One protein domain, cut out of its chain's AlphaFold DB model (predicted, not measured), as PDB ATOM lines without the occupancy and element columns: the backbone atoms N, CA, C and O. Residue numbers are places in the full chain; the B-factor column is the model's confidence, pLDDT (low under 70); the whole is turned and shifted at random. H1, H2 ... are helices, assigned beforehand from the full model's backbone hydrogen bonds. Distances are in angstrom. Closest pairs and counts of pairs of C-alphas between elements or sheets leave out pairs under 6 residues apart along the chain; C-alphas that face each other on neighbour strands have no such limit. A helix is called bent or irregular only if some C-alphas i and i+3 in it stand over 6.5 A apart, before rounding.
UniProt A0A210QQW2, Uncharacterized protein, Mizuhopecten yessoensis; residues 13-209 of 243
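Overview. This is residues 13 to 209 of the 243 residues of an uncharacterized protein of Mizuhopecten yessoensis (UniProt A0A210QQW2). Six helices, H8, H9, H10, H6, H4 and H2, stand side by side in a curved row, each running against the next, while H3 and H7, side by side, lie across one end of H6, H9 and H10. H5 packs on H2 at the other end, H1 lies out beyond H2, and residues 26 to 32 stick out. The printed part has 197 residues with ten named helices, H1 to H10 in chain order, and no named strand, an all helix domain. It is compact, with a radius of gyration of the C-alphas of 16.9 A and spans of 46 by 43 by 32 A.

Along the chain. H1, residues 13 to 21, begins at C-alpha 13 (-2.137, 2.072, -18.455). H2 is residues 40 to 49, H3 63 to 75, 18.6 A long, H4 80 to 91 and H5 95 to 104. H6 is residues 107 to 119, 18.6 A, H7 121 to 133, 18.3 A, and H8 135 to 147, 18.9 A. H7 is irregular: C-alphas 126 and 129 are 7.8 A apart. H9, the longest, runs 33.8 A from Pro 154 to Cys 177, C-alpha 177 at (8.356, -19.091, -28.662). H10, residues 179 to 192, 19.9 A, ends at C-alpha 192 (14.624, -7.279, -11.389).

Arrangement. H2, H4 and H5 form an up and down bundle, each running against the one before. H2 and H4 touch at a shallow tilt of 16 degrees, the closest C-alphas, Cys 47 and Met 81, 5.2 A apart. H2 touches H5, Val 44 to Phe 104 closest at 6.9 A between C-alphas. H1 is close to H2 but not clearly touching, Leu 20 and Ala 46 closest with C-alphas 8.0 A apart. H4 with residues 82 to 86 touches H6; the closest C-alphas, Thr 86 and Arg 107, are 6.8 A apart. H6 touches H10 at 21 degrees, opposite ways, Thr 113 and Gly 191 closest, C-alphas 5.1 A apart. H9 and H10 form a helical hairpin at 16 degrees, the C-alphas of Thr 174 and Gly 182 closest at 4.2 A. H8 and H9 form another, Val 138 and Cys 168 closest, C-alphas 5.2 A apart. H7 touches H3 at 7 degrees, opposite ways; the closest C-alphas, Val 66 and Arg 125, are 6.9 A apart. H7 is about perpendicular to H9, at 89 degrees, Cys 130 and Cys 177 closest, C-alphas 5.8 A apart. Every O i to N i+4 pair is within hydrogen-bond range in H1, H2, H4, H6, H8 and H10, against 8 of 9 in H3, 5 of 6 in H5, 7 of 9 in H7 and 18 of 20 in H9.

Size, cuts and confidence. The C-alphas of Val 34 and Arg 175, the two farthest apart, are 47.9 A apart. The printed part has no cut, and the links H1 to H2 and H2 to H3 are long. Mean pLDDT of the printed part is 75.6, under 70 in residues 13 to 35, 49 to 65, 76 to 79, 148 to 152 and 202 to 209.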
ATOM      1  N   TYR A  13      -3.216   1.180 -18.929       30.28
ATOM      2  CA  TYR A  13      -2.137   2.072 -18.455       30.28
ATOM      3  C   TYR A  13      -2.598   2.955 -17.313       30.28
ATOM      4  O   TYR A  13      -1.888   3.160 -16.328       30.28
ATOM      5  N   GLN A  14      -3.833   3.449 -17.420       33.03
ATOM      6  CA  GLN A  14      -4.481   4.137 -16.318       33.03
ATOM      7  C   GLN A  14      -4.583   3.206 -15.111       33.03
ATOM      8  O   GLN A  14      -4.508   3.702 -14.007       33.03
ATOM      9  N   PHE A  15      -4.680   1.884 -15.264       35.59
ATOM     10  CA  PHE A  15      -4.892   0.962 -14.152       35.59
ATOM     11  C   PHE A  15      -3.617   0.462 -13.460       35.59
ATOM     12  O   PHE A  15      -3.619   0.397 -12.240       35.59
ATOM     13  N   LEU A  16      -2.501   0.200 -14.148       34.78
ATOM     14  CA  LEU A  16      -1.210  -0.034 -13.463       34.78
ATOM     15  C   LEU A  16      -0.723   1.240 -12.761       34.78
ATOM     16  O   LEU A  16      -0.299   1.187 -11.604       34.78
ATOM     17  N   ARG A  17      -0.944   2.402 -13.392       37.91
ATOM     18  CA  ARG A  17      -0.819   3.708 -12.744       37.91
ATOM     19  C   ARG A  17      -1.827   3.847 -11.598       37.91
ATOM     20  O   ARG A  17      -1.435   4.275 -10.544       37.91
ATOM     21  N   LYS A  18      -3.086   3.424 -11.678       34.81
ATOM     22  CA  LYS A  18      -4.069   3.576 -10.578       34.81
ATOM     23  C   LYS A  18      -3.946   2.540  -9.454       34.81
ATOM     24  O   LYS A  18      -4.306   2.839  -8.324       34.81
ATOM     25  N   VAL A  19      -3.422   1.350  -9.714       36.28
ATOM     26  CA  VAL A  19      -3.215   0.295  -8.708       36.28
ATOM     27  C   VAL A  19      -1.910   0.516  -7.935       36.28
ATOM     28  O   VAL A  19      -1.846   0.136  -6.770       36.28
ATOM     29  N   LEU A  20      -0.919   1.199  -8.530       37.88
ATOM     30  CA  LEU A  20       0.304   1.642  -7.842       37.88
ATOM     31  C   LEU A  20       0.299   3.141  -7.441       37.88
ATOM     32  O   LEU A  20       0.980   3.497  -6.487       37.88
ATOM     33  N   PHE A  21      -0.483   4.012  -8.097       40.81
ATOM     34  CA  PHE A  21      -0.546   5.478  -7.873       40.81
ATOM     35  C   PHE A  21      -1.901   6.050  -7.405       40.81
ATOM     36  O   PHE A  21      -1.949   7.259  -7.164       40.81
ATOM     37  N   TYR A  22      -2.982   5.295  -7.137       37.62
ATOM     38  CA  TYR A  22      -4.088   5.857  -6.316       37.62
ATOM     39  C   TYR A  22      -3.700   5.971  -4.828       37.62
ATOM     40  O   TYR A  22      -4.448   5.610  -3.933       37.62
ATOM     41  N   GLY A  23      -2.508   6.487  -4.558       34.22
ATOM     42  CA  GLY A  23      -2.132   7.103  -3.294       34.22
ATOM     43  C   GLY A  23      -1.576   8.517  -3.482       34.22
ATOM     44  O   GLY A  23      -1.552   9.274  -2.520       34.22
ATOM     45  N   VAL A  24      -1.145   8.909  -4.693       38.53
ATOM     46  CA  VAL A  24      -0.414  10.170  -4.903       38.53
ATOM     47  C   VAL A  24      -0.666  10.717  -6.315       38.53
ATOM     48  O   VAL A  24       0.189  10.664  -7.194       38.53
ATOM     49  N   ALA A  25      -1.858  11.261  -6.565       34.97
ATOM     50  CA  ALA A  25      -2.088  12.114  -7.733       34.97
ATOM     51  C   ALA A  25      -1.602  13.541  -7.426       34.97
ATOM     52  O   ALA A  25      -2.391  14.471  -7.297       34.97
ATOM     53  N   GLY A  26      -0.288  13.688  -7.265       32.81
ATOM     54  CA  GLY A  26       0.413  14.951  -7.449       32.81
ATOM     55  C   GLY A  26       1.148  14.874  -8.779       32.81
ATOM     56  O   GLY A  26       1.733  13.845  -9.107       32.81
ATOM     57  N   THR A  27       1.090  15.932  -9.576       37.00
ATOM     58  CA  THR A  27       2.000  16.153 -10.700       37.00
ATOM     59  C   THR A  27       3.437  15.930 -10.219       37.00
ATOM     60  O   THR A  27       3.979  16.755  -9.492       37.00
ATOM     61  N   PHE A  28       4.051  14.799 -10.584       39.81
ATOM     62  CA  PHE A  28       5.465  14.542 -10.325       39.81
ATOM     63  C   PHE A  28       6.280  15.381 -11.302       39.81
ATOM     64  O   PHE A  28       6.749  14.900 -12.332       39.81
ATOM     65  N   VAL A  29       6.441  16.660 -10.977       33.06
ATOM     66  CA  VAL A  29       7.651  17.363 -11.382       33.06
ATOM     67  C   VAL A  29       8.789  16.575 -10.733       33.06
ATOM     68  O   VAL A  29       8.742  16.272  -9.537       33.06
ATOM     69  N   MET A  30       9.760  16.137 -11.532       37.28
ATOM     70  CA  MET A  30      11.036  15.636 -11.023       37.28
ATOM     71  C   MET A  30      11.771  16.825 -10.403       37.28
ATOM     72  O   MET A  30      12.717  17.353 -10.978       37.28
ATOM     73  N   ASP A  31      11.282  17.298  -9.256       34.66
ATOM     74  CA  ASP A  31      12.065  18.168  -8.403       34.66
ATOM     75  C   ASP A  31      13.298  17.367  -8.007       34.66
ATOM     76  O   ASP A  31      13.203  16.239  -7.507       34.66
ATOM     77  N   VAL A  32      14.465  17.944  -8.277       40.03
ATOM     78  CA  VAL A  32      15.736  17.491  -7.724       40.03
ATOM     79  C   VAL A  32      15.643  17.734  -6.220       40.03
ATOM     80  O   VAL A  32      16.043  18.776  -5.706       40.03
ATOM     81  N   VAL A  33      15.004  16.806  -5.510       44.25
ATOM     82  CA  VAL A  33      14.911  16.850  -4.057       44.25
ATOM     83  C   VAL A  33      16.303  16.536  -3.532       44.25
ATOM     84  O   VAL A  33      16.787  15.412  -3.635       44.25
ATOM     85  N   VAL A  34      16.961  17.564  -3.002       54.91
ATOM     86  CA  VAL A  34      18.219  17.432  -2.271       54.91
ATOM     87  C   VAL A  34      17.899  16.742  -0.943       54.91
ATOM     88  O   VAL A  34      17.420  17.375  -0.006       54.91
ATOM     89  N   GLY A  35      18.107  15.427  -0.886       67.50
ATOM     90  CA  GLY A  35      17.896  14.602   0.305       67.50
ATOM     91  C   GLY A  35      17.065  13.352   0.031       67.50
ATOM     92  O   GLY A  35      16.356  13.258  -0.972       67.50
ATOM     93  N   CYS A  36      17.153  12.365   0.923       77.94
ATOM     94  CA  CYS A  36      16.445  11.119   0.693       77.94
ATOM     95  C   CYS A  36      14.929  11.281   0.910       77.94
ATOM     96  O   CYS A  36      14.519  11.773   1.966       77.94
ATOM     97  N   PRO A  37      14.074  10.860  -0.045       81.50
ATOM     98  CA  PRO A  37      12.626  11.020   0.071       81.50
ATOM     99  C   PRO A  37      12.069  10.375   1.345       81.50
ATOM    100  O   PRO A  37      12.630   9.414   1.866       81.50
ATOM    101  N   GLN A  38      10.940  10.889   1.837       81.12
ATOM    102  CA  GLN A  38      10.211  10.283   2.959       81.12
ATOM    103  C   GLN A  38       9.599   8.932   2.549       81.12
ATOM    104  O   GLN A  38       9.698   7.953   3.280       81.12
ATOM    105  N   ASP A  39       9.047   8.849   1.334       82.94
ATOM    106  CA  ASP A  39       8.503   7.612   0.759       82.94
ATOM    107  C   ASP A  39       9.527   6.896  -0.140       82.94
ATOM    108  O   ASP A  39       9.420   6.847  -1.368       82.94
ATOM    109  N   LYS A  40      10.583   6.375   0.485       84.06
ATOM    110  CA  LYS A  40      11.689   5.694  -0.211       84.06
ATOM    111  C   LYS A  40      11.221   4.412  -0.893       84.06
ATOM    112  O   LYS A  40      11.583   4.156  -2.037       84.06
ATOM    113  N   ILE A  41      10.388   3.627  -0.206       79.50
ATOM    114  CA  ILE A  41       9.870   2.351  -0.716       79.50
ATOM    115  C   ILE A  41       8.964   2.603  -1.922       79.50
ATOM    116  O   ILE A  41       9.164   1.977  -2.963       79.50
ATOM    117  N   GLY A  42       8.025   3.554  -1.832       77.19
ATOM    118  CA  GLY A  42       7.180   3.926  -2.965       77.19
ATOM    119  C   GLY A  42       8.000   4.388  -4.168       77.19
ATOM    120  O   GLY A  42       7.700   4.002  -5.298       77.19
ATOM    121  N   ARG A  43       9.104   5.116  -3.941       81.31
ATOM    122  CA  ARG A  43      10.043   5.508  -5.004       81.31
ATOM    123  C   ARG A  43      10.799   4.330  -5.615       81.31
ATOM    124  O   ARG A  43      10.874   4.285  -6.838       81.31
ATOM    125  N   VAL A  44      11.296   3.369  -4.828       81.44
ATOM    126  CA  VAL A  44      11.914   2.141  -5.374       81.44
ATOM    127  C   VAL A  44      10.927   1.407  -6.267       81.44
ATOM    128  O   VAL A  44      11.257   1.074  -7.403       81.44
ATOM    129  N   ILE A  45       9.708   1.180  -5.771       74.00
ATOM    130  CA  ILE A  45       8.674   0.486  -6.537       74.00
ATOM    131  C   ILE A  45       8.370   1.261  -7.818       74.00
ATOM    132  O   ILE A  45       8.389   0.660  -8.884       74.00
ATOM    133  N   ALA A  46       8.212   2.585  -7.745       75.75
ATOM    134  CA  ALA A  46       8.005   3.420  -8.924       75.75
ATOM    135  C   ALA A  46       9.159   3.317  -9.936       75.75
ATOM    136  O   ALA A  46       8.894   3.222 -11.133       75.75
ATOM    137  N   CYS A  47      10.420   3.288  -9.484       76.44
ATOM    138  CA  CYS A  47      11.572   3.073 -10.362       76.44
ATOM    139  C   CYS A  47      11.506   1.694 -11.043       76.44
ATOM    140  O   CYS A  47      11.699   1.599 -12.253       76.44
ATOM    141  N   LEU A  48      11.208   0.631 -10.285       73.06
ATOM    142  CA  LEU A  48      11.139  -0.746 -10.793       73.06
ATOM    143  C   LEU A  48       9.949  -0.981 -11.734       73.06
ATOM    144  O   LEU A  48      10.028  -1.825 -12.622       73.06
ATOM    145  N   THR A  49       8.848  -0.248 -11.555       65.56
ATOM    146  CA  THR A  49       7.625  -0.396 -12.360       65.56
ATOM    147  C   THR A  49       7.509   0.618 -13.494       65.56
ATOM    148  O   THR A  49       6.530   0.575 -14.231       65.56
ATOM    149  N   SER A  50       8.477   1.526 -13.644       58.56
ATOM    150  CA  SER A  50       8.502   2.539 -14.704       58.56
ATOM    151  C   SER A  50       9.713   2.336 -15.629       58.56
ATOM    152  O   SER A  50      10.672   3.119 -15.597       58.56
ATOM    153  N   PRO A  51       9.738   1.263 -16.443       46.22
ATOM    154  CA  PRO A  51      10.745   1.137 -17.477       46.22
ATOM    155  C   PRO A  51      10.403   2.109 -18.613       46.22
ATOM    156  O   PRO A  51       9.374   1.973 -19.256       46.22
ATOM    157  N   ALA A  52      11.282   3.082 -18.854       40.19
ATOM    158  CA  ALA A  52      11.394   3.835 -20.102       40.19
ATOM    159  C   ALA A  52      10.095   4.449 -20.677       40.19
ATOM    160  O   ALA A  52       9.631   4.080 -21.749       40.19
ATOM    161  N   GLY A  53       9.592   5.508 -20.036       41.06
ATOM    162  CA  GLY A  53       8.655   6.439 -20.672       41.06
ATOM    163  C   GLY A  53       7.192   5.983 -20.703       41.06
ATOM    164  O   GLY A  53       6.850   4.820 -20.570       41.06
ATOM    165  N   GLU A  54       6.300   6.960 -20.840       38.56
ATOM    166  CA  GLU A  54       4.857   6.899 -20.550       38.56
ATOM    167  C   GLU A  54       3.978   5.963 -21.426       38.56
ATOM    168  O   GLU A  54       2.793   6.249 -21.580       38.56
ATOM    169  N   HIS A  55       4.487   4.911 -22.081       43.09
ATOM    170  CA  HIS A  55       3.772   4.323 -23.228       43.09
ATOM    171  C   HIS A  55       3.650   2.788 -23.244       43.09
ATOM    172  O   HIS A  55       4.603   2.092 -23.571       43.09
ATOM    173  N   GLY A  56       2.407   2.306 -23.079       40.44
ATOM    174  CA  GLY A  56       1.874   1.065 -23.667       40.44
ATOM    175  C   GLY A  56       1.417  -0.013 -22.675       40.44
ATOM    176  O   GLY A  56       2.255  -0.595 -22.006       40.44
ATOM    177  N   ASP A  57       0.109  -0.326 -22.656       45.34
ATOM    178  CA  ASP A  57      -0.656  -1.311 -21.834       45.34
ATOM    179  C   ASP A  57      -0.130  -2.761 -21.793       45.34
ATOM    180  O   ASP A  57      -0.794  -3.655 -21.268       45.34
ATOM    181  N   SER A  58       1.066  -3.013 -22.306       44.47
ATOM    182  CA  SER A  58       1.638  -4.338 -22.423       44.47
ATOM    183  C   SER A  58       2.441  -4.739 -21.190       44.47
ATOM    184  O   SER A  58       3.276  -3.991 -20.689       44.47
ATOM    185  N   ALA A  59       2.224  -5.970 -20.720       50.78
ATOM    186  CA  ALA A  59       3.107  -6.622 -19.750       50.78
ATOM    187  C   ALA A  59       4.412  -7.137 -20.398       50.78
ATOM    188  O   ALA A  59       5.343  -7.524 -19.693       50.78
ATOM    189  N   LEU A  60       4.477  -7.157 -21.734       57.03
ATOM    190  CA  LEU A  60       5.636  -7.567 -22.522       57.03
ATOM    191  C   LEU A  60       6.218  -6.343 -23.237       57.03
ATOM    192  O   LEU A  60       5.499  -5.401 -23.542       57.03
ATOM    193  N   LEU A  61       7.524  -6.340 -23.519       59.94
ATOM    194  CA  LEU A  61       8.135  -5.233 -24.262       59.94
ATOM    195  C   LEU A  61       7.506  -5.192 -25.667       59.94
ATOM    196  O   LEU A  61       7.654  -6.124 -26.459       59.94
ATOM    197  N   SER A  62       6.792  -4.113 -25.972       59.16
ATOM    198  CA  SER A  62       6.224  -3.852 -27.291       59.16
ATOM    199  C   SER A  62       7.326  -3.732 -28.352       59.16
ATOM    200  O   SER A  62       8.507  -3.550 -28.056       59.16
ATOM    201  N   GLY A  63       6.955  -3.727 -29.637       57.81
ATOM    202  CA  GLY A  63       7.920  -3.487 -30.719       57.81
ATOM    203  C   GLY A  63       8.668  -2.141 -30.621       57.81
ATOM    204  O   GLY A  63       9.721  -1.983 -31.239       57.81
ATOM    205  N   ARG A  64       8.151  -1.160 -29.862       58.56
ATOM    206  CA  ARG A  64       8.867   0.085 -29.530       58.56
ATOM    207  C   ARG A  64       9.886  -0.147 -28.414       58.56
ATOM    208  O   ARG A  64      11.019   0.301 -28.550       58.56
ATOM    209  N   ASP A  65       9.509  -0.897 -27.390       68.50
ATOM    210  CA  ASP A  65      10.366  -1.222 -26.248       68.50
ATOM    211  C   ASP A  65      11.550  -2.104 -26.663       68.50
ATOM    212  O   ASP A  65      12.653  -1.937 -26.152       68.50
ATOM    213  N   VAL A  66      11.368  -2.961 -27.677       73.38
ATOM    214  CA  VAL A  66      12.470  -3.678 -28.344       73.38
ATOM    215  C   VAL A  66      13.513  -2.695 -28.883       73.38
ATOM    216  O   VAL A  66      14.702  -2.914 -28.687       73.38
ATOM    217  N   ARG A  67      13.103  -1.602 -29.544       76.00
ATOM    218  CA  ARG A  67      14.050  -0.621 -30.109       76.00
ATOM    219  C   ARG A  67      14.765   0.186 -29.030       76.00
ATOM    220  O   ARG A  67      15.954   0.453 -29.174       76.00
ATOM    221  N   GLU A  68      14.064   0.557 -27.962       73.75
ATOM    222  CA  GLU A  68      14.685   1.241 -26.822       73.75
ATOM    223  C   GLU A  68      15.676   0.324 -26.095       73.75
ATOM    224  O   GLU A  68      16.797   0.739 -25.802       73.75
ATOM    225  N   MET A  69      15.330  -0.952 -25.900       76.88
ATOM    226  CA  MET A  69      16.257  -1.941 -25.344       76.88
ATOM    227  C   MET A  69      17.433  -2.230 -26.278       76.88
ATOM    228  O   MET A  69      18.562  -2.353 -25.812       76.88
ATOM    229  N   GLU A  70      17.220  -2.264 -27.596       84.00
ATOM    230  CA  GLU A  70      18.315  -2.378 -28.563       84.00
ATOM    231  C   GLU A  70      19.269  -1.184 -28.442       84.00
ATOM    232  O   GLU A  70      20.488  -1.355 -28.390       84.00
ATOM    233  N   LYS A  71      18.725   0.034 -28.353       80.25
ATOM    234  CA  LYS A  71      19.509   1.256 -28.167       80.25
ATOM    235  C   LYS A  71      20.288   1.226 -26.852       80.25
ATOM    236  O   LYS A  71      21.458   1.609 -26.852       80.25
ATOM    237  N   TYR A  72      19.669   0.761 -25.767       81.00
ATOM    238  CA  TYR A  72      20.324   0.548 -24.477       81.00
ATOM    239  C   TYR A  72      21.502  -0.424 -24.616       81.00
ATOM    240  O   TYR A  72      22.639  -0.061 -24.311       81.00
ATOM    241  N   CYS A  73      21.259  -1.609 -25.180       86.38
ATOM    242  CA  CYS A  73      22.267  -2.654 -25.310       86.38
ATOM    243  C   CYS A  73      23.422  -2.287 -26.248       86.38
ATOM    244  O   CYS A  73      24.551  -2.709 -26.016       86.38
ATOM    245  N   ARG A  74      23.170  -1.495 -27.297       86.94
ATOM    246  CA  ARG A  74      24.214  -1.082 -28.251       86.94
ATOM    247  C   ARG A  74      25.054   0.088 -27.756       86.94
ATOM    248  O   ARG A  74      26.246   0.124 -28.040       86.94
ATOM    249  N   ASN A  75      24.447   1.037 -27.048       82.00
ATOM    250  CA  ASN A  75      25.120   2.284 -26.677       82.00
ATOM    251  C   ASN A  75      25.644   2.290 -25.237       82.00
ATOM    252  O   ASN A  75      26.164   3.315 -24.805       82.00
ATOM    253  N   GLY A  76      25.467   1.197 -24.483       68.69
ATOM    254  CA  GLY A  76      25.774   1.176 -23.050       68.69
ATOM    255  C   GLY A  76      25.023   2.272 -22.292       68.69
ATOM    256  O   GLY A  76      25.545   2.822 -21.325       68.69
ATOM    257  N   GLY A  77      23.837   2.651 -22.791       62.84
ATOM    258  CA  GLY A  77      23.020   3.685 -22.167       62.84
ATOM    259  C   GLY A  77      22.628   3.259 -20.759       62.84
ATOM    260  O   GLY A  77      22.701   2.083 -20.433       62.84
ATOM    261  N   SER A  78      22.199   4.194 -19.921       59.94
ATOM    262  CA  SER A  78      21.520   3.829 -18.685       59.94
ATOM    263  C   SER A  78      20.029   3.640 -18.955       59.94
ATOM    264  O   SER A  78      19.450   4.345 -19.788       59.94
ATOM    265  N   THR A  79      19.395   2.663 -18.304       67.75
ATOM    266  CA  THR A  79      17.933   2.611 -18.307       67.75
ATOM    267  C   THR A  79      17.433   3.636 -17.305       67.75
ATOM    268  O   THR A  79      18.001   3.783 -16.224       67.75
ATOM    269  N   SER A  80      16.309   4.285 -17.611       72.31
ATOM    270  CA  SER A  80      15.646   5.190 -16.664       72.31
ATOM    271  C   SER A  80      15.415   4.535 -15.296       72.31
ATOM    272  O   SER A  80      15.425   5.212 -14.275       72.31
ATOM    273  N   MET A  81      15.242   3.208 -15.269       77.94
ATOM    274  CA  MET A  81      15.140   2.404 -14.056       77.94
ATOM    275  C   MET A  81      16.453   2.368 -13.260       77.94
ATOM    276  O   MET A  81      16.431   2.643 -12.061       77.94
ATOM    277  N   LEU A  82      17.583   2.035 -13.896       82.12
ATOM    278  CA  LEU A  82      18.888   1.988 -13.227       82.12
ATOM    279  C   LEU A  82      19.318   3.369 -12.732       82.12
ATOM    280  O   LEU A  82      19.803   3.464 -11.605       82.12
ATOM    281  N   ASP A  83      19.083   4.425 -13.512       85.19
ATOM    282  CA  ASP A  83      19.337   5.806 -13.085       85.19
ATOM    283  C   ASP A  83      18.471   6.190 -11.887       85.19
ATOM    284  O   ASP A  83      18.977   6.730 -10.909       85.19
ATOM    285  N   CYS A  84      17.176   5.861 -11.927       84.31
ATOM    286  CA  CYS A  84      16.240   6.150 -10.841       84.31
ATOM    287  C   CYS A  84      16.651   5.451  -9.539       84.31
ATOM    288  O   CYS A  84      16.705   6.087  -8.487       84.31
ATOM    289  N   ILE A  85      16.996   4.159  -9.607       86.56
ATOM    290  CA  ILE A  85      17.475   3.407  -8.441       86.56
ATOM    291  C   ILE A  85      18.818   3.956  -7.959       86.56
ATOM    292  O   ILE A  85      18.989   4.172  -6.764       86.56
ATOM    293  N   THR A  86      19.759   4.222  -8.864       89.12
ATOM    294  CA  THR A  86      21.088   4.733  -8.503       89.12
ATOM    295  C   THR A  86      20.987   6.089  -7.816       89.12
ATOM    296  O   THR A  86      21.493   6.232  -6.709       89.12
ATOM    297  N   ALA A  87      20.232   7.027  -8.391       88.50
ATOM    298  CA  ALA A  87      19.974   8.329  -7.787       88.50
ATOM    299  C   ALA A  87      19.291   8.205  -6.419       88.50
ATOM    300  O   ALA A  87      19.594   8.969  -5.505       88.50
ATOM    301  N   LEU A  88      18.388   7.233  -6.249       87.75
ATOM    302  CA  LEU A  88      17.741   7.002  -4.963       87.75
ATOM    303  C   LEU A  88      18.743   6.540  -3.901       87.75
ATOM    304  O   LEU A  88      18.743   7.118  -2.821       87.75
ATOM    305  N   PHE A  89      19.604   5.564  -4.204       89.62
ATOM    306  CA  PHE A  89      20.663   5.109  -3.292       89.62
ATOM    307  C   PHE A  89      21.681   6.216  -2.991       89.62
ATOM    308  O   PHE A  89      22.064   6.402  -1.840       89.62
ATOM    309  N   ASP A  90      22.084   6.984  -4.003       90.69
ATOM    310  CA  ASP A  90      23.081   8.045  -3.840       90.69
ATOM    311  C   ASP A  90      22.539   9.213  -2.993       90.69
ATOM    312  O   ASP A  90      23.280   9.812  -2.213       90.69
ATOM    313  N   ASN A  91      21.231   9.492  -3.063       87.81
ATOM    314  CA  ASN A  91      20.564  10.484  -2.212       87.81
ATOM    315  C   ASN A  91      20.309   9.986  -0.776       87.81
ATOM    316  O   ASN A  91      20.065  10.797   0.121       87.81
ATOM    317  N   CYS A  92      20.348   8.672  -0.549       86.12
ATOM    318  CA  CYS A  92      20.045   8.012   0.719       86.12
ATOM    319  C   CYS A  92      21.316   7.592   1.458       86.12
ATOM    320  O   CYS A  92      21.585   6.421   1.668       86.12
ATOM    321  N   THR A  93      22.147   8.548   1.862       83.00
ATOM    322  CA  THR A  93      23.485   8.242   2.401       83.00
ATOM    323  C   THR A  93      23.494   7.669   3.826       83.00
ATOM    324  O   THR A  93      24.525   7.157   4.261       83.00
ATOM    325  N   GLN A  94      22.374   7.718   4.556       83.25
ATOM    326  CA  GLN A  94      22.275   7.166   5.914       83.25
ATOM    327  C   GLN A  94      22.191   5.629   5.893       83.25
ATOM    328  O   GLN A  94      21.504   5.055   5.048       83.25
ATOM    329  N   SER A  95      22.870   4.952   6.833       81.19
ATOM    330  CA  SER A  95      22.986   3.480   6.842       81.19
ATOM    331  C   SER A  95      21.639   2.773   6.889       81.19
ATOM    332  O   SER A  95      21.410   1.853   6.111       81.19
ATOM    333  N   ASP A  96      20.742   3.230   7.759       83.62
ATOM    334  CA  ASP A  96      19.467   2.560   8.025       83.62
ATOM    335  C   ASP A  96      18.522   2.681   6.823       83.62
ATOM    336  O   ASP A  96      17.778   1.760   6.481       83.62
ATOM    337  N   GLU A  97      18.583   3.818   6.128       83.25
ATOM    338  CA  GLU A  97      17.796   4.057   4.924       83.25
ATOM    339  C   GLU A  97      18.299   3.199   3.757       83.25
ATOM    340  O   GLU A  97      17.496   2.606   3.034       83.25
ATOM    341  N   ASN A  98      19.622   3.077   3.613       85.06
ATOM    342  CA  ASN A  98      20.245   2.193   2.630       85.06
ATOM    343  C   ASN A  98      19.963   0.716   2.903       85.06
ATOM    344  O   ASN A  98      19.699  -0.029   1.960       85.06
ATOM    345  N   GLU A  99      19.986   0.287   4.166       86.69
ATOM    346  CA  GLU A  99      19.650  -1.089   4.538       86.69
ATOM    347  C   GLU A  99      18.202  -1.414   4.156       86.69
ATOM    348  O   GLU A  99      17.933  -2.462   3.566       86.69
ATOM    349  N   LEU A 100      17.268  -0.492   4.412       84.62
ATOM    350  CA  LEU A 100      15.876  -0.653   4.002       84.62
ATOM    351  C   LEU A 100      15.729  -0.698   2.474       84.62
ATOM    352  O   LEU A 100      15.044  -1.582   1.956       84.62
ATOM    353  N   LEU A 101      16.380   0.212   1.743       87.31
ATOM    354  CA  LEU A 101      16.374   0.228   0.275       87.31
ATOM    355  C   LEU A 101      16.926  -1.077  -0.313       87.31
ATOM    356  O   LEU A 101      16.341  -1.616  -1.257       87.31
ATOM    357  N   ALA A 102      17.992  -1.619   0.280       89.81
ATOM    358  CA  ALA A 102      18.622  -2.866  -0.143       89.81
ATOM    359  C   ALA A 102      17.683  -4.083  -0.047       89.81
ATOM    360  O   ALA A 102      17.857  -5.052  -0.786       89.81
ATOM    361  N   LYS A 103      16.639  -4.033   0.793       88.69
ATOM    362  CA  LYS A 103      15.596  -5.076   0.823       88.69
ATOM    363  C   LYS A 103      14.727  -5.057  -0.437       88.69
ATOM    364  O   LYS A 103      14.243  -6.104  -0.860       88.69
ATOM    365  N   PHE A 104      14.525  -3.893  -1.052       87.62
ATOM    366  CA  PHE A 104      13.620  -3.729  -2.196       87.62
ATOM    367  C   PHE A 104      14.336  -3.672  -3.548       87.62
ATOM    368  O   PHE A 104      13.751  -4.065  -4.555       87.62
ATOM    369  N   ALA A 105      15.593  -3.236  -3.591       89.19
ATOM    370  CA  ALA A 105      16.385  -3.206  -4.811       89.19
ATOM    371  C   ALA A 105      17.861  -3.480  -4.519       89.19
ATOM    372  O   ALA A 105      18.426  -2.963  -3.564       89.19
ATOM    373  N   ASP A 106      18.502  -4.249  -5.396       90.81
ATOM    374  CA  ASP A 106      19.947  -4.465  -5.380       90.81
ATOM    375  C   ASP A 106      20.531  -3.859  -6.659       90.81
ATOM    376  O   ASP A 106      20.343  -4.388  -7.759       90.81
ATOM    377  N   ARG A 107      21.229  -2.725  -6.516       89.00
ATOM    378  CA  ARG A 107      21.811  -1.973  -7.640       89.00
ATOM    379  C   ARG A 107      22.770  -2.825  -8.473       89.00
ATOM    380  O   ARG A 107      22.747  -2.743  -9.700       89.00
ATOM    381  N   GLN A 108      23.599  -3.649  -7.830       91.25
ATOM    382  CA  GLN A 108      24.573  -4.482  -8.538       91.25
ATOM    383  C   GLN A 108      23.870  -5.594  -9.310       91.25
ATOM    384  O   GLN A 108      24.161  -5.818 -10.487       91.25
ATOM    385  N   ARG A 109      22.894  -6.250  -8.677       91.12
ATOM    386  CA  ARG A 109      22.099  -7.301  -9.313       91.12
ATOM    387  C   ARG A 109      21.268  -6.772 -10.474       91.12
ATOM    388  O   ARG A 109      21.222  -7.430 -11.512       91.12
ATOM    389  N   LEU A 110      20.659  -5.592 -10.340       87.81
ATOM    390  CA  LEU A 110      19.940  -4.939 -11.433       87.81
ATOM    391  C   LEU A 110      20.881  -4.676 -12.611       87.81
ATOM    392  O   LEU A 110      20.588  -5.105 -13.723       87.81
ATOM    393  N   ASN A 111      22.046  -4.071 -12.367       88.38
ATOM    394  CA  ASN A 111      23.027  -3.814 -13.421       88.38
ATOM    395  C   ASN A 111      23.450  -5.109 -14.144       88.38
ATOM    396  O   ASN A 111      23.369  -5.198 -15.366       88.38
ATOM    397  N   LEU A 112      23.807  -6.156 -13.391       91.19
ATOM    398  CA  LEU A 112      24.157  -7.466 -13.957       91.19
ATOM    399  C   LEU A 112      23.005  -8.097 -14.749       91.19
ATOM    400  O   LEU A 112      23.239  -8.778 -15.745       91.19
ATOM    401  N   THR A 113      21.763  -7.880 -14.317       88.25
ATOM    402  CA  THR A 113      20.567  -8.372 -15.011       88.25
ATOM    403  C   THR A 113      20.432  -7.733 -16.386       88.25
ATOM    404  O   THR A 113      20.202  -8.443 -17.364       88.25
ATOM    405  N   PHE A 114      20.619  -6.418 -16.480       86.38
ATOM    406  CA  PHE A 114      20.573  -5.709 -17.755       86.38
ATOM    407  C   PHE A 114      21.735  -6.088 -18.676       86.38
ATOM    408  O   PHE A 114      21.504  -6.337 -19.857       86.38
ATOM    409  N   VAL A 115      22.954  -6.225 -18.143       90.25
ATOM    410  CA  VAL A 115      24.113  -6.711 -18.916       90.25
ATOM    411  C   VAL A 115      23.817  -8.087 -19.518       90.25
ATOM    412  O   VAL A 115      23.917  -8.263 -20.730       90.25
ATOM    413  N   ARG A 116      23.346  -9.040 -18.703       90.94
ATOM    414  CA  ARG A 116      22.984 -10.388 -19.171       90.94
ATOM    415  C   ARG A 116      21.831 -10.382 -20.166       90.94
ATOM    416  O   ARG A 116      21.822 -11.184 -21.096       90.94
ATOM    417  N   PHE A 117      20.847  -9.505 -19.981       88.44
ATOM    418  CA  PHE A 117      19.774  -9.347 -20.957       88.44
ATOM    419  C   PHE A 117      20.330  -8.876 -22.302       88.44
ATOM    420  O   PHE A 117      19.977  -9.447 -23.328       88.44
ATOM    421  N   CYS A 118      21.259  -7.917 -22.302       89.88
ATOM    422  CA  CYS A 118      21.907  -7.432 -23.516       89.88
ATOM    423  C   CYS A 118      22.777  -8.480 -24.211       89.88
ATOM    424  O   CYS A 118      22.710  -8.601 -25.434       89.88
ATOM    425  N   GLU A 119      23.513  -9.295 -23.454       94.00
ATOM    426  CA  GLU A 119      24.255 -10.447 -23.991       94.00
ATOM    427  C   GLU A 119      23.337 -11.443 -24.718       94.00
ATOM    428  O   GLU A 119      23.753 -12.093 -25.675       94.00
ATOM    429  N   ASN A 120      22.072 -11.537 -24.297       92.50
ATOM    430  CA  ASN A 120      21.075 -12.449 -24.860       92.50
ATOM    431  C   ASN A 120      20.000 -11.735 -25.700       92.50
ATOM    432  O   ASN A 120      18.999 -12.352 -26.082       92.50
ATOM    433  N   PHE A 121      20.189 -10.450 -26.013       90.88
ATOM    434  CA  PHE A 121      19.149  -9.624 -26.627       90.88
ATOM    435  C   PHE A 121      18.743 -10.122 -28.017       90.88
ATOM    436  O   PHE A 121      17.583 -10.003 -28.405       90.88
ATOM    437  N   GLU A 122      19.659 -10.752 -28.755       93.94
ATOM    438  CA  GLU A 122      19.366 -11.293 -30.084       93.94
ATOM    439  C   GLU A 122      18.282 -12.380 -30.060       93.94
ATOM    440  O   GLU A 122      17.437 -12.439 -30.956       93.94
ATOM    441  N   VAL A 123      18.247 -13.204 -29.009       93.38
ATOM    442  CA  VAL A 123      17.195 -14.216 -28.816       93.38
ATOM    443  C   VAL A 123      15.842 -13.532 -28.637       93.38
ATOM    444  O   VAL A 123      14.858 -13.924 -29.265       93.38
ATOM    445  N   TYR A 124      15.798 -12.473 -27.826       88.00
ATOM    446  CA  TYR A 124      14.586 -11.684 -27.622       88.00
ATOM    447  C   TYR A 124      14.128 -11.016 -28.926       88.00
ATOM    448  O   TYR A 124      12.973 -11.145 -29.329       88.00
ATOM    449  N   ARG A 125      15.053 -10.354 -29.634       90.62
ATOM    450  CA  ARG A 125      14.794  -9.634 -30.888       90.62
ATOM    451  C   ARG A 125      14.267 -10.557 -31.985       90.62
ATOM    452  O   ARG A 125      13.245 -10.244 -32.597       90.62
ATOM    453  N   SER A 126      14.921 -11.697 -32.200       94.75
ATOM    454  CA  SER A 126      14.526 -12.690 -33.211       94.75
ATOM    455  C   SER A 126      13.155 -13.320 -32.938       94.75
ATOM    456  O   SER A 126      12.459 -13.688 -33.882       94.75
ATOM    457  N   ASN A 127      12.723 -13.370 -31.672       93.25
ATOM    458  CA  ASN A 127      11.422 -13.907 -31.260       93.25
ATOM    459  C   ASN A 127      10.369 -12.830 -30.949       93.25
ATOM    460  O   ASN A 127       9.250 -13.168 -30.566       93.25
ATOM    461  N   SER A 128      10.685 -11.546 -31.140       88.50
ATOM    462  CA  SER A 128       9.832 -10.410 -30.745       88.50
ATOM    463  C   SER A 128       8.399 -10.492 -31.280       88.50
ATOM    464  O   SER A 128       7.455 -10.212 -30.544       88.50
ATOM    465  N   ARG A 129       8.213 -10.949 -32.525       90.62
ATOM    466  CA  ARG A 129       6.878 -11.169 -33.103       90.62
ATOM    467  C   ARG A 129       6.092 -12.243 -32.346       90.62
ATOM    468  O   ARG A 129       4.969 -11.983 -31.942       90.62
ATOM    469  N   CYS A 130       6.700 -13.407 -32.110       93.00
ATOM    470  CA  CYS A 130       6.052 -14.483 -31.358       93.00
ATOM    471  C   CYS A 130       5.693 -14.035 -29.936       93.00
ATOM    472  O   CYS A 130       4.593 -14.311 -29.466       93.00
ATOM    473  N   ILE A 131       6.600 -13.311 -29.268       87.06
ATOM    474  CA  ILE A 131       6.375 -12.762 -27.925       87.06
ATOM    475  C   ILE A 131       5.170 -11.814 -27.935       87.06
ATOM    476  O   ILE A 131       4.292 -11.949 -27.087       87.06
ATOM    477  N   SER A 132       5.092 -10.911 -28.918       86.25
ATOM    478  CA  SER A 132       3.951 -10.002 -29.090       86.25
ATOM    479  C   SER A 132       2.638 -10.761 -29.304       86.25
ATOM    480  O   SER A 132       1.623 -10.386 -28.726       86.25
ATOM    481  N   ASP A 133       2.649 -11.866 -30.053       90.25
ATOM    482  CA  ASP A 133       1.456 -12.699 -30.262       90.25
ATOM    483  C   ASP A 133       0.974 -13.380 -28.959       90.25
ATOM    484  O   ASP A 133      -0.188 -13.779 -28.861       90.25
ATOM    485  N   GLN A 134       1.831 -13.496 -27.932       90.19
ATOM    486  CA  GLN A 134       1.453 -14.030 -26.614       90.19
ATOM    487  C   GLN A 134       0.868 -12.977 -25.663       90.19
ATOM    488  O   GLN A 134       0.376 -13.341 -24.594       90.19
ATOM    489  N   GLU A 135       0.883 -11.692 -26.021       85.44
ATOM    490  CA  GLU A 135       0.496 -10.585 -25.139       85.44
ATOM    491  C   GLU A 135      -0.904 -10.755 -24.537       85.44
ATOM    492  O   GLU A 135      -1.082 -10.591 -23.332       85.44
ATOM    493  N   GLN A 136      -1.887 -11.167 -25.342       86.75
ATOM    494  CA  GLN A 136      -3.256 -11.381 -24.862       86.75
ATOM    495  C   GLN A 136      -3.350 -12.516 -23.834       86.75
ATOM    496  O   GLN A 136      -4.123 -12.423 -22.881       86.75
ATOM    497  N   ILE A 137      -2.551 -13.575 -23.996       88.31
ATOM    498  CA  ILE A 137      -2.514 -14.712 -23.065       88.31
ATOM    499  C   ILE A 137      -1.859 -14.286 -21.751       88.31
ATOM    500  O   ILE A 137      -2.374 -14.596 -20.676       88.31
ATOM    501  N   VAL A 138      -0.748 -13.548 -21.833       84.19
ATOM    502  CA  VAL A 138      -0.080 -12.976 -20.656       84.19
ATOM    503  C   VAL A 138      -1.040 -12.043 -19.915       84.19
ATOM    504  O   VAL A 138      -1.225 -12.184 -18.706       84.19
ATOM    505  N   HIS A 139      -1.729 -11.156 -20.637       83.81
ATOM    506  CA  HIS A 139      -2.722 -10.246 -20.070       83.81
ATOM    507  C   HIS A 139      -3.870 -10.997 -19.381       83.81
ATOM    508  O   HIS A 139      -4.204 -10.698 -18.235       83.81
ATOM    509  N   ALA A 140      -4.452 -12.005 -20.035       87.06
ATOM    510  CA  ALA A 140      -5.515 -12.819 -19.449       87.06
ATOM    511  C   ALA A 140      -5.058 -13.519 -18.156       87.06
ATOM    512  O   ALA A 140      -5.777 -13.498 -17.158       87.06
ATOM    513  N   CYS A 141      -3.835 -14.056 -18.136       86.50
ATOM    514  CA  CYS A 141      -3.245 -14.661 -16.939       86.50
ATOM    515  C   CYS A 141      -3.123 -13.660 -15.778       86.50
ATOM    516  O   CYS A 141      -3.448 -13.986 -14.630       86.50
ATOM    517  N   HIS A 142      -2.706 -12.424 -16.068       84.50
ATOM    518  CA  HIS A 142      -2.649 -11.360 -15.069       84.50
ATOM    519  C   HIS A 142      -4.031 -11.015 -14.511       84.50
ATOM    520  O   HIS A 142      -4.169 -10.851 -13.300       84.50
ATOM    521  N   GLU A 143      -5.051 -10.920 -15.362       83.62
ATOM    522  CA  GLU A 143      -6.422 -10.618 -14.934       83.62
ATOM    523  C   GLU A 143      -7.030 -11.722 -14.075       83.62
ATOM    524  O   GLU A 143      -7.671 -11.450 -13.057       83.62
ATOM    525  N   ASP A 144      -6.803 -12.980 -14.435       84.50
ATOM    526  CA  ASP A 144      -7.298 -14.104 -13.646       84.50
ATOM    527  C   ASP A 144      -6.598 -14.192 -12.288       84.50
ATOM    528  O   ASP A 144      -7.254 -14.417 -11.267       84.50
ATOM    529  N   SER A 145      -5.303 -13.875 -12.241       80.50
ATOM    530  CA  SER A 145      -4.553 -13.756 -10.986       80.50
ATOM    531  C   SER A 145      -5.055 -12.611 -10.097       80.50
ATOM    532  O   SER A 145      -4.855 -12.642  -8.884       80.50
ATOM    533  N   LYS A 146      -5.735 -11.601 -10.662       75.00
ATOM    534  CA  LYS A 146      -6.352 -10.514  -9.883       75.00
ATOM    535  C   LYS A 146      -7.665 -10.920  -9.217       75.00
ATOM    536  O   LYS A 146      -8.002 -10.411  -8.148       75.00
ATOM    537  N   LYS A 147      -8.423 -11.828  -9.827       74.69
ATOM    538  CA  LYS A 147      -9.725 -12.273  -9.295       74.69
ATOM    539  C   LYS A 147      -9.580 -13.119  -8.029       74.69
ATOM    540  O   LYS A 147     -10.514 -13.201  -7.240       74.69
ATOM    541  N   THR A 148      -8.409 -13.711  -7.819       67.44
ATOM    542  CA  THR A 148      -8.085 -14.566  -6.669       67.44
ATOM    543  C   THR A 148      -7.401 -13.806  -5.525       67.44
ATOM    544  O   THR A 148      -6.926 -14.415  -4.565       67.44
ATOM    545  N   LEU A 149      -7.353 -12.467  -5.587       61.88
ATOM    546  CA  LEU A 149      -6.626 -11.653  -4.613       61.88
ATOM    547  C   LEU A 149      -7.370 -11.548  -3.277       61.88
ATOM    548  O   LEU A 149      -8.284 -10.743  -3.107       61.88
ATOM    549  N   VAL A 150      -6.878 -12.283  -2.283       69.19
ATOM    550  CA  VAL A 150      -7.080 -11.935  -0.874       69.19
ATOM    551  C   VAL A 150      -6.173 -10.736  -0.550       69.19
ATOM    552  O   VAL A 150      -5.003 -10.731  -0.968       69.19
ATOM    553  N   PRO A 151      -6.672  -9.701   0.155       62.88
ATOM    554  CA  PRO A 151      -5.827  -8.614   0.631       62.88
ATOM    555  C   PRO A 151      -4.752  -9.184   1.562       62.88
ATOM    556  O   PRO A 151      -5.048  -9.715   2.628       62.88
ATOM    557  N   LEU A 152      -3.498  -9.100   1.120       69.62
ATOM    558  CA  LEU A 152      -2.320  -9.449   1.906       69.62
ATOM    559  C   LEU A 152      -1.605  -8.164   2.322       69.62
ATOM    560  O   LEU A 152      -1.857  -7.092   1.768       69.62
ATOM    561  N   GLY A 153      -0.665  -8.288   3.261       73.81
ATOM    562  CA  GLY A 153       0.241  -7.195   3.585       73.81
ATOM    563  C   GLY A 153       0.939  -6.627   2.332       73.81
ATOM    564  O   GLY A 153       1.086  -7.318   1.319       73.81
ATOM    565  N   PRO A 154       1.388  -5.369   2.379       72.81
ATOM    566  CA  PRO A 154       1.973  -4.662   1.236       72.81
ATOM    567  C   PRO A 154       3.170  -5.394   0.606       72.81
ATOM    568  O   PRO A 154       3.227  -5.524  -0.613       72.81
ATOM    569  N   VAL A 155       4.070  -5.961   1.419       80.06
ATOM    570  CA  VAL A 155       5.212  -6.759   0.932       80.06
ATOM    571  C   VAL A 155       4.740  -7.996   0.169       80.06
ATOM    572  O   VAL A 155       5.161  -8.220  -0.960       80.06
ATOM    573  N   HIS A 156       3.798  -8.758   0.734       81.88
ATOM    574  CA  HIS A 156       3.219  -9.919   0.057       81.88
ATOM    575  C   HIS A 156       2.544  -9.533  -1.261       81.88
ATOM    576  O   HIS A 156       2.637 -10.270  -2.234       81.88
ATOM    577  N   THR A 157       1.883  -8.374  -1.311       80.75
ATOM    578  CA  THR A 157       1.265  -7.876  -2.544       80.75
ATOM    579  C   THR A 157       2.317  -7.583  -3.612       80.75
ATOM    580  O   THR A 157       2.139  -8.006  -4.753       80.75
ATOM    581  N   VAL A 158       3.428  -6.929  -3.254       80.50
ATOM    582  CA  VAL A 158       4.555  -6.691  -4.172       80.50
ATOM    583  C   VAL A 158       5.144  -8.017  -4.657       80.50
ATOM    584  O   VAL A 158       5.238  -8.232  -5.864       80.50
ATOM    585  N   CYS A 159       5.479  -8.931  -3.749       84.94
ATOM    586  CA  CYS A 159       6.119 -10.196  -4.110       84.94
ATOM    587  C   CYS A 159       5.221 -11.096  -4.954       84.94
ATOM    588  O   CYS A 159       5.672 -11.644  -5.960       84.94
ATOM    589  N   ARG A 160       3.930 -11.161  -4.625       84.50
ATOM    590  CA  ARG A 160       2.930 -11.830  -5.456       84.50
ATOM    591  C   ARG A 160       2.864 -11.223  -6.848       84.50
ATOM    592  O   ARG A 160       2.856 -11.976  -7.807       84.50
ATOM    593  N   ASN A 161       2.868  -9.896  -6.977       83.12
ATOM    594  CA  ASN A 161       2.836  -9.257  -8.293       83.12
ATOM    595  C   ASN A 161       4.062  -9.639  -9.138       83.12
ATOM    596  O   ASN A 161       3.887 -10.012 -10.293       83.12
ATOM    597  N   PHE A 162       5.276  -9.610  -8.575       85.31
ATOM    598  CA  PHE A 162       6.482 -10.052  -9.292       85.31
ATOM    599  C   PHE A 162       6.413 -11.533  -9.689       85.31
ATOM    600  O   PHE A 162       6.730 -11.871 -10.830       85.31
ATOM    601  N   GLN A 163       5.947 -12.400  -8.787       87.81
ATOM    602  CA  GLN A 163       5.773 -13.827  -9.064       87.81
ATOM    603  C   GLN A 163       4.734 -14.069 -10.167       87.81
ATOM    604  O   GLN A 163       4.997 -14.815 -11.107       87.81
ATOM    605  N   THR A 164       3.583 -13.397 -10.102       86.75
ATOM    606  CA  THR A 164       2.549 -13.454 -11.140       86.75
ATOM    607  C   THR A 164       3.096 -12.970 -12.478       86.75
ATOM    608  O   THR A 164       2.905 -13.651 -13.479       86.75
ATOM    609  N   THR A 165       3.825 -11.849 -12.520       84.50
ATOM    610  CA  THR A 165       4.477 -11.372 -13.751       84.50
ATOM    611  C   THR A 165       5.434 -12.414 -14.313       84.50
ATOM    612  O   THR A 165       5.390 -12.701 -15.509       84.50
ATOM    613  N   TYR A 166       6.257 -13.028 -13.462       88.50
ATOM    614  CA  TYR A 166       7.155 -14.102 -13.865       88.50
ATOM    615  C   TYR A 166       6.392 -15.289 -14.471       88.50
ATOM    616  O   TYR A 166       6.685 -15.696 -15.596       88.50
ATOM    617  N   GLU A 167       5.399 -15.834 -13.772       90.56
ATOM    618  CA  GLU A 167       4.650 -17.017 -14.212       90.56
ATOM    619  C   GLU A 167       3.827 -16.743 -15.476       90.56
ATOM    620  O   GLU A 167       3.899 -17.509 -16.445       90.56
ATOM    621  N   CYS A 168       3.102 -15.621 -15.493       87.81
ATOM    622  CA  CYS A 168       2.252 -15.228 -16.608       87.81
ATOM    623  C   CYS A 168       3.047 -14.875 -17.859       87.81
ATOM    624  O   CYS A 168       2.551 -15.119 -18.952       87.81
ATOM    625  N   SER A 169       4.273 -14.362 -17.733       88.19
ATOM    626  CA  SER A 169       5.097 -14.014 -18.897       88.19
ATOM    627  C   SER A 169       5.900 -15.208 -19.408       88.19
ATOM    628  O   SER A 169       5.926 -15.488 -20.605       88.19
ATOM    629  N   THR A 170       6.559 -15.948 -18.513       92.19
ATOM    630  CA  THR A 170       7.505 -16.999 -18.919       92.19
ATOM    631  C   THR A 170       6.810 -18.246 -19.445       92.19
ATOM    632  O   THR A 170       7.263 -18.809 -20.438       92.19
ATOM    633  N   GLY A 171       5.705 -18.679 -18.830       92.75
ATOM    634  CA  GLY A 171       5.015 -19.914 -19.204       92.75
ATOM    635  C   GLY A 171       4.498 -19.907 -20.650       92.75
ATOM    636  O   GLY A 171       4.875 -20.794 -21.423       92.75
ATOM    637  N   PRO A 172       3.655 -18.933 -21.041       92.50
ATOM    638  CA  PRO A 172       3.162 -18.805 -22.412       92.50
ATOM    639  C   PRO A 172       4.287 -18.652 -23.437       92.50
ATOM    640  O   PRO A 172       4.314 -19.389 -24.421       92.50
ATOM    641  N   VAL A 173       5.269 -17.782 -23.170       90.75
ATOM    642  CA  VAL A 173       6.385 -17.547 -24.097       90.75
ATOM    643  C   VAL A 173       7.267 -18.788 -24.251       90.75
ATOM    644  O   VAL A 173       7.632 -19.128 -25.369       90.75
ATOM    645  N   THR A 174       7.558 -19.517 -23.172       96.25
ATOM    646  CA  THR A 174       8.323 -20.778 -23.229       96.25
ATOM    647  C   THR A 174       7.636 -21.799 -24.132       96.25
ATOM    648  O   THR A 174       8.295 -22.459 -24.936       96.25
ATOM    649  N   ARG A 175       6.309 -21.939 -24.001       97.00
ATOM    650  CA  ARG A 175       5.524 -22.907 -24.777       97.00
ATOM    651  C   ARG A 175       5.403 -22.520 -26.250       97.00
ATOM    652  O   ARG A 175       5.464 -23.409 -27.091       97.00
ATOM    653  N   ALA A 176       5.222 -21.235 -26.554       97.06
ATOM    654  CA  ALA A 176       4.957 -20.765 -27.914       97.06
ATOM    655  C   ALA A 176       6.225 -20.376 -28.695       97.06
ATOM    656  O   ALA A 176       6.350 -20.705 -29.869       97.06
ATOM    657  N   CYS A 177       7.171 -19.699 -28.043       94.69
ATOM    658  CA  CYS A 177       8.356 -19.091 -28.662       94.69
ATOM    659  C   CYS A 177       9.660 -19.820 -28.309       94.69
ATOM    660  O   CYS A 177      10.752 -19.336 -28.607       94.69
ATOM    661  N   GLY A 178       9.556 -20.978 -27.653       97.00
ATOM    662  CA  GLY A 178      10.678 -21.836 -27.304       97.00
ATOM    663  C   GLY A 178      11.321 -21.519 -25.954       97.00
ATOM    664  O   GLY A 178      11.263 -20.407 -25.422       97.00
ATOM    665  N   ARG A 179      11.981 -22.543 -25.404       97.50
ATOM    666  CA  ARG A 179      12.594 -22.505 -24.071       97.50
ATOM    667  C   ARG A 179      13.625 -21.394 -23.913       97.50
ATOM    668  O   ARG A 179      13.590 -20.693 -22.913       97.50
ATOM    669  N   GLN A 180      14.487 -21.199 -24.907       96.88
ATOM    670  CA  GLN A 180      15.537 -20.182 -24.850       96.88
ATOM    671  C   GLN A 180      14.955 -18.769 -24.670       96.88
ATOM    672  O   GLN A 180      15.432 -18.007 -23.835       96.88
ATOM    673  N   THR A 181      13.887 -18.437 -25.399       93.38
ATOM    674  CA  THR A 181      13.179 -17.155 -25.276       93.38
ATOM    675  C   THR A 181      12.561 -16.989 -23.890       93.38
ATOM    676  O   THR A 181      12.703 -15.940 -23.258       93.38
ATOM    677  N   GLY A 182      11.909 -18.046 -23.397       93.06
ATOM    678  CA  GLY A 182      11.356 -18.094 -22.046       93.06
ATOM    679  C   GLY A 182      12.414 -17.891 -20.961       93.06
ATOM    680  O   GLY A 182      12.183 -17.125 -20.027       93.06
ATOM    681  N   ASP A 183      13.588 -18.504 -21.119       95.38
ATOM    682  CA  ASP A 183      14.715 -18.383 -20.193       95.38
ATOM    683  C   ASP A 183      15.282 -16.954 -20.179       95.38
ATOM    684  O   ASP A 183      15.577 -16.429 -19.107       95.38
ATOM    685  N   VAL A 184      15.383 -16.278 -21.333       91.62
ATOM    686  CA  VAL A 184      15.821 -14.867 -21.399       91.62
ATOM    687  C   VAL A 184      14.870 -13.958 -20.622       91.62
ATOM    688  O   VAL A 184      15.314 -13.198 -19.758       91.62
ATOM    689  N   ILE A 185      13.560 -14.069 -20.872       88.75
ATOM    690  CA  ILE A 185      12.544 -13.284 -20.152       88.75
ATOM    691  C   ILE A 185      12.550 -13.640 -18.663       88.75
ATOM    692  O   ILE A 185      12.542 -12.754 -17.812       88.75
ATOM    693  N   GLY A 186      12.604 -14.928 -18.329       90.75
ATOM    694  CA  GLY A 186      12.583 -15.398 -16.949       90.75
ATOM    695  C   GLY A 186      13.796 -14.940 -16.147       90.75
ATOM    696  O   GLY A 186      13.641 -14.486 -15.013       90.75
ATOM    697  N   ASN A 187      14.991 -15.000 -16.731       92.44
ATOM    698  CA  ASN A 187      16.215 -14.516 -16.099       92.44
ATOM    699  C   ASN A 187      16.168 -13.003 -15.872       92.44
ATOM    700  O   ASN A 187      16.551 -12.546 -14.793       92.44
ATOM    701  N   PHE A 188      15.648 -12.243 -16.841       89.12
ATOM    702  CA  PHE A 188      15.445 -10.804 -16.688       89.12
ATOM    703  C   PHE A 188      14.466 -10.488 -15.548       89.12
ATOM    704  O   PHE A 188      14.823  -9.773 -14.613       89.12
ATOM    705  N   LEU A 189      13.272 -11.093 -15.560       88.56
ATOM    706  CA  LEU A 189      12.242 -10.883 -14.535       88.56
ATOM    707  C   LEU A 189      12.728 -11.272 -13.131       88.56
ATOM    708  O   LEU A 189      12.514 -10.532 -12.171       88.56
ATOM    709  N   ARG A 190      13.448 -12.393 -12.999       89.50
ATOM    710  CA  ARG A 190      14.072 -12.794 -11.725       89.50
ATOM    711  C   ARG A 190      15.118 -11.793 -11.262       89.50
ATOM    712  O   ARG A 190      15.221 -11.542 -10.064       89.50
ATOM    713  N   GLY A 191      15.905 -11.255 -12.185       88.19
ATOM    714  CA  GLY A 191      16.962 -10.301 -11.886       88.19
ATOM    715  C   GLY A 191      16.443  -8.963 -11.357       88.19
ATOM    716  O   GLY A 191      17.017  -8.428 -10.409       88.19
ATOM    717  N   ILE A 192      15.307  -8.489 -11.880       86.44
ATOM    718  CA  ILE A 192      14.624  -7.279 -11.389       86.44
ATOM    719  C   ILE A 192      13.706  -7.526 -10.183       86.44
ATOM    720  O   ILE A 192      13.184  -6.575  -9.606       86.44
ATOM    721  N   THR A 193      13.493  -8.787  -9.792       86.81
ATOM    722  CA  THR A 193      12.672  -9.129  -8.621       86.81
ATOM    723  C   THR A 193      13.345  -8.619  -7.340       86.81
ATOM    724  O   THR A 193      14.513  -8.969  -7.109       86.81
ATOM    725  N   PRO A 194      12.630  -7.860  -6.484       87.56
ATOM    726  CA  PRO A 194      13.142  -7.360  -5.213       87.56
ATOM    727  C   PRO A 194      13.773  -8.457  -4.345       87.56
ATOM    728  O   PRO A 194      13.212  -9.555  -4.270       87.56
ATOM    729  N   PRO A 195      14.891  -8.187  -3.645       92.00
ATOM    730  CA  PRO A 195      15.509  -9.145  -2.727       92.00
ATOM    731  C   PRO A 195      14.545  -9.711  -1.677       92.00
ATOM    732  O   PRO A 195      14.515 -10.920  -1.476       92.00
ATOM    733  N   ILE A 196      13.676  -8.874  -1.102       89.38
ATOM    734  CA  ILE A 196      12.636  -9.278  -0.138       89.38
ATOM    735  C   ILE A 196      11.615 -10.281  -0.706       89.38
ATOM    736  O   ILE A 196      10.900 -10.932   0.046       89.38
ATOM    737  N   CYS A 197      11.541 -10.414  -2.030       88.19
ATOM    738  CA  CYS A 197      10.640 -11.336  -2.714       88.19
ATOM    739  C   CYS A 197      11.333 -12.614  -3.197       88.19
ATOM    740  O   CYS A 197      10.687 -13.474  -3.799       88.19
ATOM    741  N   GLN A 198      12.638 -12.765  -2.963       87.31
ATOM    742  CA  GLN A 198      13.347 -13.992  -3.307       87.31
ATOM    743  C   GLN A 198      12.856 -15.146  -2.423       87.31
ATOM    744  O   GLN A 198      12.863 -15.052  -1.201       87.31
ATOM    745  N   GLY A 199      12.427 -16.245  -3.048       79.38
ATOM    746  CA  GLY A 199      11.873 -17.397  -2.328       79.38
ATOM    747  C   GLY A 199      10.415 -17.228  -1.888       79.38
ATOM    748  O   GLY A 199       9.916 -18.061  -1.138       79.38
ATOM    749  N   TYR A 200       9.725 -16.182  -2.350       80.25
ATOM    750  CA  TYR A 200       8.285 -16.054  -2.155       80.25
ATOM    751  C   TYR A 200       7.533 -17.159  -2.915       80.25
ATOM    752  O   TYR A 200       7.675 -17.279  -4.133       80.25
ATOM    753  N   ASP A 201       6.696 -17.921  -2.207       76.81
ATOM    754  CA  ASP A 201       5.753 -18.874  -2.796       76.81
ATOM    755  C   ASP A 201       4.319 -18.439  -2.467       76.81
ATOM    756  O   ASP A 201       3.924 -18.333  -1.309       76.81
ATOM    757  N   HIS A 202       3.513 -18.178  -3.497       69.25
ATOM    758  CA  HIS A 202       2.117 -17.775  -3.327       69.25
ATOM    759  C   HIS A 202       1.220 -18.921  -2.827       69.25
ATOM    760  O   HIS A 202       0.105 -18.664  -2.369       69.25
ATOM    761  N   ARG A 203       1.677 -20.177  -2.934       69.00
ATOM    762  CA  ARG A 203       0.956 -21.376  -2.473       69.00
ATOM    763  C   ARG A 203       1.113 -21.609  -0.979       69.00
ATOM    764  O   ARG A 203       0.270 -22.275  -0.386       69.00
ATOM    765  N   ASP A 204       2.150 -21.031  -0.388       65.94
ATOM    766  CA  ASP A 204       2.390 -21.055   1.042       65.94
ATOM    767  C   ASP A 204       2.493 -19.614   1.571       65.94
ATOM    768  O   ASP A 204       3.582 -19.043   1.649       65.94
ATOM    769  N   PRO A 205       1.373 -18.991   1.976       53.31
ATOM    770  CA  PRO A 205       1.394 -17.646   2.545       53.31
ATOM    771  C   PRO A 205       2.192 -17.550   3.860       53.31
ATOM    772  O   PRO A 205       2.466 -16.434   4.303       53.31
ATOM    773  N   THR A 206       2.581 -18.681   4.468       58.44
ATOM    774  CA  THR A 206       3.483 -18.733   5.630       58.44
ATOM    775  C   THR A 206       4.962 -18.852   5.250       58.44
ATOM    776  O   THR A 206       5.817 -18.524   6.075       58.44
ATOM    777  N   SER A 207       5.275 -19.184   3.992       52.47
ATOM    778  CA  SER A 207       6.619 -19.162   3.400       52.47
ATOM    779  C   SER A 207       7.081 -17.722   3.157       52.47
ATOM    780  O   SER A 207       7.247 -17.245   2.033       52.47
ATOM    781  N   THR A 208       7.301 -16.989   4.240       51.72
ATOM    782  CA  THR A 208       8.156 -15.807   4.203       51.72
ATOM    783  C   THR A 208       9.584 -16.272   4.427       51.72
ATOM    784  O   THR A 208      10.060 -16.371   5.557       51.72
ATOM    785  N   ALA A 209      10.282 -16.575   3.334       48.97
ATOM    786  CA  ALA A 209      11.734 -16.627   3.362       48.97
ATOM    787  C   ALA A 209      12.237 -15.249   3.843       48.97
ATOM    788  O   ALA A 209      12.136 -14.254   3.133       48.97
TER     789      ALA A 209